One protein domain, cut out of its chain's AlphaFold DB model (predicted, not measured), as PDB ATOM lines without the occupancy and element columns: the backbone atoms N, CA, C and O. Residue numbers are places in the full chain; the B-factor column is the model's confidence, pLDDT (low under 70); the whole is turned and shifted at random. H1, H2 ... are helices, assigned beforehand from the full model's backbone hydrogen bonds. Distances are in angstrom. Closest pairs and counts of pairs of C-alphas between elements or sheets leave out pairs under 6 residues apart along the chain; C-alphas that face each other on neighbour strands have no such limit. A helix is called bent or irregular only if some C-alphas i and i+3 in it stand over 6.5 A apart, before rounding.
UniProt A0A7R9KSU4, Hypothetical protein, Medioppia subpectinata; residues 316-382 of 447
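AT A GLANCE: This is residues 316 to 382 of the 447 residues of the protein "Hypothetical protein" of Medioppia subpectinata (UniProt A0A7R9KSU4). Four helices are crossed in a cluster: H1 and H2 fold back on each other as a helical hairpin, H3 packs on H1, and H4 comes back to touch H1, H2 and H3. A long loop joins H3 to H4, and its residues 359 to 364 stick out from the cluster. The printed part has 67 residues, with H1, H2, H3 and H4 in that order and no named strand; the class is all helix. It is compact, with a radius of gyration of the C-alphas of 11.2 A and spans of 30 by 23 by 22 A.

IN THESE COORDINATES: H1, residues 317 to 326, begins at C-alpha 317 (195.359, 218.702, 187.640) and is irregular: C-alphas 320 and 323 are 7.4 A apart. H2 is residues 329 to 337. H3, residues 339 to 352, is 20.0 A long from first to last C-alpha. H4, residues 367 to 381, is 20.9 A long and ends at C-alpha 381 (184.044, 222.354, 188.319).

HOW THE PARTS SIT: H1 and H2 touch at a steep tilt of 45 degrees, opposite ways; their closest C-alphas, of Ala 324 and Arg 332, are 5.7 A apart. H1 and H3 touch at a steep 46 degrees, closest at the C-alphas of Val 317 and Leu 348, 6.8 A. H4 touches H1 with residues 375 to 379 alone, about perpendicular at 86 degrees, closest at the C-alphas of Val 325 and Ser 379, 5.7 A. It touches H2 with residues 368 to 372 alone, closest at the C-alphas of Cys 336 and Asn 368, 5.2 A. H2 and H3 are close but not clearly touching. Every O i to N i+4 pair is within hydrogen-bond range in H2, H3 and H4; in H1, 4 of 6 are.

THE WHOLE: The C-alphas farthest apart, of Asp 323 and Asn 361, are 30.5 A apart. The printed part has no cut. The link from H3 to H4 is long, with 14 residues. The mean pLDDT of the printed part is 74.2, and residues 358 to 365 are among those under 70.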
ATOM      1  N   THR A 316     199.317 218.964 190.499       81.88
ATOM      2  CA  THR A 316     197.877 218.688 190.544       81.88
ATOM      3  C   THR A 316     197.241 219.048 189.202       81.88
ATOM      4  O   THR A 316     197.774 219.870 188.455       81.88
ATOM      5  N   VAL A 317     196.107 218.417 188.880       79.25
ATOM      6  CA  VAL A 317     195.359 218.702 187.640       79.25
ATOM      7  C   VAL A 317     194.997 220.191 187.584       79.25
ATOM      8  O   VAL A 317     195.205 220.834 186.566       79.25
ATOM      9  N   GLU A 318     194.578 220.764 188.710       78.12
ATOM     10  CA  GLU A 318     194.252 222.187 188.842       78.12
ATOM     11  C   GLU A 318     195.429 223.102 188.480       78.12
ATOM     12  O   GLU A 318     195.286 223.965 187.620       78.12
ATOM     13  N   LYS A 319     196.613 222.866 189.064       79.88
ATOM     14  CA  LYS A 319     197.808 223.688 188.815       79.88
ATOM     15  C   LYS A 319     198.321 223.557 187.377       79.88
ATOM     16  O   LYS A 319     198.852 224.510 186.829       79.88
ATOM     17  N   PHE A 320     198.189 222.379 186.765       82.25
ATOM     18  CA  PHE A 320     198.657 222.157 185.392       82.25
ATOM     19  C   PHE A 320     197.731 222.784 184.336       82.25
ATOM     20  O   PHE A 320     198.210 223.255 183.308       82.25
ATOM     21  N   PHE A 321     196.415 222.795 184.575       81.94
ATOM     22  CA  PHE A 321     195.428 223.345 183.637       81.94
ATOM     23  C   PHE A 321     195.029 224.799 183.938       81.94
ATOM     24  O   PHE A 321     194.227 225.358 183.194       81.94
ATOM     25  N   GLU A 322     195.585 225.432 184.974       79.12
ATOM     26  CA  GLU A 322     195.261 226.805 185.386       79.12
ATOM     27  C   GLU A 322     195.397 227.815 184.234       79.12
ATOM     28  O   GLU A 322     194.460 228.568 183.949       79.12
ATOM     29  N   ASP A 323     196.519 227.767 183.514       77.06
ATOM     30  CA  ASP A 323     196.787 228.648 182.374       77.06
ATOM     31  C   ASP A 323     195.817 228.385 181.212       77.06
ATOM     32  O   ASP A 323     195.317 229.319 180.581       77.06
ATOM     33  N   ALA A 324     195.471 227.117 180.970       75.56
ATOM     34  CA  ALA A 324     194.522 226.725 179.931       75.56
ATOM     35  C   ALA A 324     193.072 227.116 180.278       75.56
ATOM     36  O   ALA A 324     192.295 227.468 179.392       75.56
ATOM     37  N   VAL A 325     192.694 227.095 181.559       77.19
ATOM     38  CA  VAL A 325     191.358 227.500 182.023       77.19
ATOM     39  C   VAL A 325     191.200 229.025 181.982       77.19
ATOM     40  O   VAL A 325     190.152 229.520 181.553       77.19
ATOM     41  N   LYS A 326     192.242 229.778 182.365       75.25
ATOM     42  CA  LYS A 326     192.254 231.254 182.358       75.25
ATOM     43  C   LYS A 326     192.403 231.864 180.958       75.25
ATOM     44  O   LYS A 326     191.992 233.006 180.751       75.25
ATOM     45  N   ALA A 327     192.959 231.129 179.995       74.38
ATOM     46  CA  ALA A 327     193.166 231.600 178.627       74.38
ATOM     47  C   ALA A 327     191.854 231.870 177.862       74.38
ATOM     48  O   ALA A 327     190.813 231.250 178.109       74.38
ATOM     49  N   SER A 328     191.917 232.777 176.882       71.94
ATOM     50  CA  SER A 328     190.815 233.059 175.948       71.94
ATOM     51  C   SER A 328     190.572 231.887 174.975       71.94
ATOM     52  O   SER A 328     191.504 231.120 174.722       71.94
ATOM     53  N   PRO A 329     189.369 231.726 174.381       67.94
ATOM     54  CA  PRO A 329     189.037 230.569 173.536       67.94
ATOM     55  C   PRO A 329     190.049 230.289 172.414       67.94
ATOM     56  O   PRO A 329     190.433 229.143 172.216       67.94
ATOM     57  N   SER A 330     190.570 231.328 171.754       68.81
ATOM     58  CA  SER A 330     191.580 231.186 170.695       68.81
ATOM     59  C   SER A 330     192.949 230.727 171.215       68.81
ATOM     60  O   SER A 330     193.668 230.006 170.528       68.81
ATOM     61  N   GLN A 331     193.320 231.124 172.436       71.19
ATOM     62  CA  GLN A 331     194.567 230.703 173.084       71.19
ATOM     63  C   GLN A 331     194.471 229.273 173.630       71.19
ATOM     64  O   GLN A 331     195.458 228.545 173.587       71.19
ATOM     65  N   ARG A 332     193.284 228.833 174.075       71.25
ATOM     66  CA  ARG A 332     193.056 227.443 174.515       71.25
ATOM     67  C   ARG A 332     193.293 226.447 173.394       71.25
ATOM     68  O   ARG A 332     193.982 225.454 173.614       71.25
ATOM     69  N   THR A 333     192.780 226.741 172.202       69.50
ATOM     70  CA  THR A 333     192.993 225.897 171.024       69.50
ATOM     71  C   THR A 333     194.467 225.827 170.652       69.50
ATOM     72  O   THR A 333     194.951 224.750 170.330       69.50
ATOM     73  N   ALA A 334     195.211 226.935 170.765       73.50
ATOM     74  CA  ALA A 334     196.653 226.948 170.518       73.50
ATOM     75  C   ALA A 334     197.437 226.094 171.536       73.50
ATOM     76  O   ALA A 334     198.297 225.317 171.135       73.50
ATOM     77  N   ILE A 335     197.099 226.179 172.828       73.94
ATOM     78  CA  ILE A 335     197.725 225.377 173.895       73.94
ATOM     79  C   ILE A 335     197.379 223.886 173.739       73.94
ATOM     80  O   ILE A 335     198.244 223.031 173.884       73.94
ATOM     81  N   CYS A 336     196.134 223.558 173.386       71.38
ATOM     82  CA  CYS A 336     195.710 222.176 173.138       71.38
ATOM     83  C   CYS A 336     196.230 221.612 171.806       71.38
ATOM     84  O   CYS A 336     196.153 220.404 171.597       71.38
ATOM     85  N   LEU A 337     196.739 222.451 170.896       75.38
ATOM     86  CA  LEU A 337     197.412 221.995 169.678       75.38
ATOM     87  C   LEU A 337     198.887 221.663 169.923       75.38
ATOM     88  O   LEU A 337     199.479 220.938 169.125       75.38
ATOM     89  N   ASP A 338     199.471 222.200 170.997       81.75
ATOM     90  CA  ASP A 338     200.856 221.940 171.358       81.75
ATOM     91  C   ASP A 338     201.026 220.468 171.763       81.75
ATOM     92  O   ASP A 338     200.369 219.954 172.673       81.75
ATOM     93  N   SER A 339     201.906 219.771 171.045       77.50
ATOM     94  CA  SER A 339     202.160 218.344 171.226       77.50
ATOM     95  C   SER A 339     202.656 218.038 172.642       77.50
ATOM     96  O   SER A 339     202.212 217.060 173.248       77.50
ATOM     97  N   ASP A 340     203.531 218.879 173.196       81.50
ATOM     98  CA  ASP A 340     204.131 218.640 174.513       81.50
ATOM     99  C   ASP A 340     203.116 218.827 175.641       81.50
ATOM    100  O   ASP A 340     203.059 218.016 176.576       81.50
ATOM    101  N   PHE A 341     202.273 219.857 175.532       83.00
ATOM    102  CA  PHE A 341     201.170 220.076 176.459       83.00
ATOM    103  C   PHE A 341     200.170 218.923 176.393       83.00
ATOM    104  O   PHE A 341     199.860 218.329 177.426       83.00
ATOM    105  N   SER A 342     199.732 218.540 175.194       80.12
ATOM    106  CA  SER A 342     198.736 217.485 174.996       80.12
ATOM    107  C   SER A 342     199.185 216.123 175.515       80.12
ATOM    108  O   SER A 342     198.418 215.422 176.179       80.12
ATOM    109  N   TRP A 343     200.451 215.763 175.301       81.00
ATOM    110  CA  TRP A 343     201.015 214.526 175.839       81.00
ATOM    111  C   TRP A 343     201.098 214.520 177.370       81.00
ATOM    112  O   TRP A 343     200.761 213.513 178.003       81.00
ATOM    113  N   ARG A 344     201.528 215.630 177.983       82.81
ATOM    114  CA  ARG A 344     201.608 215.765 179.450       82.81
ATOM    115  C   ARG A 344     200.215 215.798 180.084       82.81
ATOM    116  O   ARG A 344     199.984 215.104 181.075       82.81
ATOM    117  N   ALA A 345     199.287 216.525 179.465       82.81
ATOM    118  CA  ALA A 345     197.887 216.645 179.850       82.81
ATOM    119  C   ALA A 345     197.193 215.278 179.902       82.81
ATOM    120  O   ALA A 345     196.625 214.917 180.930       82.81
ATOM    121  N   LEU A 346     197.288 214.481 178.831       81.00
ATOM    122  CA  LEU A 346     196.662 213.156 178.772       81.00
ATOM    123  C   LEU A 346     197.209 212.204 179.843       81.00
ATOM    124  O   LEU A 346     196.432 211.509 180.497       81.00
ATOM    125  N   ARG A 347     198.531 212.189 180.066       83.81
ATOM    126  CA  ARG A 347     199.136 211.350 181.116       83.81
ATOM    127  C   ARG A 347     198.677 211.769 182.507       83.81
ATOM    128  O   ARG A 347     198.311 210.904 183.302       83.81
ATOM    129  N   LEU A 348     198.639 213.072 182.781       84.88
ATOM    130  CA  LEU A 348     198.173 213.590 184.063       84.88
ATOM    131  C   LEU A 348     196.692 213.260 184.301       84.88
ATOM    132  O   LEU A 348     196.335 212.785 185.381       84.88
ATOM    133  N   LEU A 349     195.849 213.454 183.285       82.00
ATOM    134  CA  LEU A 349     194.422 213.144 183.345       82.00
ATOM    135  C   LEU A 349     194.180 211.649 183.571       82.00
ATOM    136  O   LEU A 349     193.380 211.310 184.433       82.00
ATOM    137  N   SER A 350     194.910 210.765 182.884       81.25
ATOM    138  CA  SER A 350     194.750 209.309 183.035       81.25
ATOM    139  C   SER A 350     195.009 208.795 184.456       81.25
ATOM    140  O   SER A 350     194.432 207.788 184.856       81.25
ATOM    141  N   GLN A 351     195.868 209.481 185.218       76.75
ATOM    142  CA  GLN A 351     196.262 209.064 186.565       76.75
ATOM    143  C   GLN A 351     195.461 209.751 187.670       76.75
ATOM    144  O   GLN A 351     195.194 209.136 188.698       76.75
ATOM    145  N   LYS A 352     195.134 211.037 187.497       76.56
ATOM    146  CA  LYS A 352     194.593 211.881 188.574       76.56
ATOM    147  C   LYS A 352     193.176 212.391 188.323       76.56
ATOM    148  O   LYS A 352     192.622 213.045 189.201       76.56
ATOM    149  N   SER A 353     192.590 212.145 187.149       76.62
ATOM    150  CA  SER A 353     191.268 212.668 186.805       76.62
ATOM    151  C   SER A 353     190.338 211.596 186.251       76.62
ATOM    152  O   SER A 353     190.654 210.871 185.311       76.62
ATOM    153  N   HIS A 354     189.115 211.576 186.769       72.19
ATOM    154  CA  HIS A 354     188.038 210.747 186.235       72.19
ATOM    155  C   HIS A 354     187.577 211.215 184.840       72.19
ATOM    156  O   HIS A 354     186.920 210.464 184.126       72.19
ATOM    157  N   HIS A 355     187.962 212.429 184.419       69.56
ATOM    158  CA  HIS A 355     187.564 213.038 183.142       69.56
ATOM    159  C   HIS A 355     188.267 212.457 181.914       69.56
ATOM    160  O   HIS A 355     187.854 212.755 180.792       69.56
ATOM    161  N   PHE A 356     189.296 211.627 182.112       73.69
ATOM    162  CA  PHE A 356     190.000 210.947 181.024       73.69
ATOM    163  C   PHE A 356     189.127 209.885 180.339       73.69
ATOM    164  O   PHE A 356     189.111 209.772 179.113       73.69
ATOM    165  N   PHE A 357     188.360 209.117 181.116       70.50
ATOM    166  CA  PHE A 357     187.524 208.047 180.582       70.50
ATOM    167  C   PHE A 357     186.123 208.581 180.261       70.50
ATOM    168  O   PHE A 357     185.317 208.845 181.150       70.50
ATOM    169  N   SER A 358     185.820 208.739 178.971       64.62
ATOM    170  CA  SER A 358     184.452 209.025 178.526       64.62
ATOM    171  C   SER A 358     183.614 207.736 178.542       64.62
ATOM    172  O   SER A 358     184.127 206.690 178.136       64.62
ATOM    173  N   PRO A 359     182.333 207.771 178.958       63.31
ATOM    174  CA  PRO A 359     181.433 206.625 178.847       63.31
ATOM    175  C   PRO A 359     181.391 206.100 177.404       63.31
ATOM    176  O   PRO A 359     181.284 206.883 176.460       63.31
ATOM    177  N   SER A 360     181.459 204.776 177.243       55.00
ATOM    178  CA  SER A 360     181.816 204.021 176.026       55.00
ATOM    179  C   SER A 360     180.940 204.205 174.768       55.00
ATOM    180  O   SER A 360     181.114 203.466 173.807       55.00
ATOM    181  N   ASN A 361     180.028 205.181 174.735       58.75
ATOM    182  CA  ASN A 361     179.089 205.436 173.633       58.75
ATOM    183  C   ASN A 361     179.336 206.756 172.873       58.75
ATOM    184  O   ASN A 361     178.464 207.210 172.134       58.75
ATOM    185  N   GLN A 362     180.502 207.394 173.029       61.47
ATOM    186  CA  GLN A 362     180.852 208.597 172.261       61.47
ATOM    187  C   GLN A 362     181.916 208.314 171.194       61.47
ATOM    188  O   GLN A 362     182.893 207.615 171.448       61.47
ATOM    189  N   VAL A 363     181.728 208.906 170.008       60.62
ATOM    190  CA  VAL A 363     182.709 208.924 168.911       60.62
ATOM    191  C   VAL A 363     184.046 209.448 169.443       60.62
ATOM    192  O   VAL A 363     184.081 210.494 170.097       60.62
ATOM    193  N   VAL A 364     185.134 208.719 169.174       60.19
ATOM    194  CA  VAL A 364     186.495 209.083 169.597       60.19
ATOM    195  C   VAL A 364     186.828 210.465 169.035       60.19
ATOM    196  O   VAL A 364     186.964 210.643 167.825       60.19
ATOM    197  N   ARG A 365     186.907 211.468 169.915       66.81
ATOM    198  CA  ARG A 365     187.294 212.833 169.539       66.81
ATOM    199  C   ARG A 365     188.785 212.861 169.211       66.81
ATOM    200  O   ARG A 365     189.561 212.099 169.782       66.81
ATOM    201  N   THR A 366     189.195 213.773 168.330       73.69
ATOM    202  CA  THR A 366     190.616 214.111 168.185       73.69
ATOM    203  C   THR A 366     191.155 214.603 169.531       73.69
ATOM    204  O   THR A 366     190.413 215.197 170.317       73.69
ATOM    205  N   VAL A 367     192.436 214.344 169.811       71.06
ATOM    206  CA  VAL A 367     193.069 214.656 171.109       71.06
ATOM    207  C   VAL A 367     192.818 216.108 171.527       71.06
ATOM    208  O   VAL A 367     192.403 216.356 172.654       71.06
ATOM    209  N   ASN A 368     192.948 217.046 170.591       74.38
ATOM    210  CA  ASN A 368     192.778 218.476 170.852       74.38
ATOM    211  C   ASN A 368     191.332 218.804 171.264       74.38
ATOM    212  O   ASN A 368     191.109 219.464 172.274       74.38
ATOM    213  N   ASN A 369     190.340 218.242 170.565       73.06
ATOM    214  CA  ASN A 369     188.918 218.437 170.875       73.06
ATOM    215  C   ASN A 369     188.504 217.740 172.186       73.06
ATOM    216  O   ASN A 369     187.513 218.115 172.818       73.06
ATOM    217  N   HIS A 370     189.217 216.681 172.583       76.06
ATOM    218  CA  HIS A 370     189.034 216.043 173.884       76.06
ATOM    219  C   HIS A 370     189.601 216.917 175.008       76.06
ATOM    220  O   HIS A 370     188.898 217.161 175.986       76.06
ATOM    221  N   LEU A 371     190.818 217.441 174.844       74.19
ATOM    222  CA  LEU A 371     191.457 218.320 175.825       74.19
ATOM    223  C   LEU A 371     190.689 219.632 176.014       74.19
ATOM    224  O   LEU A 371     190.462 220.018 177.155       74.19
ATOM    225  N   GLU A 372     190.186 220.253 174.946       75.50
ATOM    226  CA  GLU A 372     189.323 221.440 175.055       75.50
ATOM    227  C   GLU A 372     188.049 221.158 175.862       75.50
ATOM    228  O   GLU A 372     187.675 221.941 176.735       75.50
ATOM    229  N   ALA A 373     187.406 220.010 175.630       74.81
ATOM    230  CA  ALA A 373     186.213 219.618 176.375       74.81
ATOM    231  C   ALA A 373     186.512 219.301 177.848       74.81
ATOM    232  O   ALA A 373     185.665 219.533 178.712       74.81
ATOM    233  N   VAL A 374     187.699 218.767 178.148       75.38
ATOM    234  CA  VAL A 374     188.155 218.543 179.525       75.38
ATOM    235  C   VAL A 374     188.469 219.874 180.207       75.38
ATOM    236  O   VAL A 374     188.016 220.078 181.327       75.38
ATOM    237  N   VAL A 375     189.139 220.810 179.534       76.56
ATOM    238  CA  VAL A 375     189.382 222.173 180.043       76.56
ATOM    239  C   VAL A 375     188.064 222.902 180.304       76.56
ATOM    240  O   VAL A 375     187.919 223.561 181.331       76.56
ATOM    241  N   GLU A 376     187.064 222.743 179.435       75.81
ATOM    242  CA  GLU A 376     185.735 223.321 179.643       75.81
ATOM    243  C   GLU A 376     185.022 222.706 180.862       75.81
ATOM    244  O   GLU A 376     184.418 223.433 181.652       75.81
ATOM    245  N   LYS A 377     185.117 221.386 181.066       75.62
ATOM    246  CA  LYS A 377     184.585 220.724 182.270       75.62
ATOM    247  C   LYS A 377     185.313 221.169 183.538       75.62
ATOM    248  O   LYS A 377     184.652 221.534 184.504       75.62
ATOM    249  N   LEU A 378     186.644 221.236 183.504       74.81
ATOM    250  CA  LEU A 378     187.465 221.736 184.610       74.81
ATOM    251  C   LEU A 378     187.126 223.199 184.938       74.81
ATOM    252  O   LEU A 378     187.012 223.550 186.107       74.81
ATOM    253  N   SER A 379     186.861 224.037 183.929       71.06
ATOM    254  CA  SER A 379     186.436 225.429 184.145       71.06
ATOM    255  C   SER A 379     185.069 225.558 184.832       71.06
ATOM    256  O   SER A 379     184.809 226.561 185.492       71.06
ATOM    257  N   LYS A 380     184.200 224.546 184.695       72.56
ATOM    258  CA  LYS A 380     182.875 224.495 185.335       72.56
ATOM    259  C   LYS A 380     182.933 223.910 186.748       72.56
ATOM    260  O   LYS A 380     182.128 224.301 187.584       72.56
ATOM    261  N   GLU A 381     183.860 222.989 187.005       67.00
ATOM    262  CA  GLU A 381     184.044 222.354 188.319       67.00
ATOM    263  C   GLU A 381     184.865 223.206 189.294       67.00
ATOM    264  O   GLU A 381     184.639 223.125 190.499       67.00
ATOM    265  N   PHE A 382     185.748 224.075 188.791       64.00
ATOM    266  CA  PHE A 382     186.606 224.937 189.611       64.00
ATOM    267  C   PHE A 382     186.376 226.441 189.350       64.00
ATOM    268  O   PHE A 382     187.278 227.136 188.871       64.00
TER     269      PHE A 382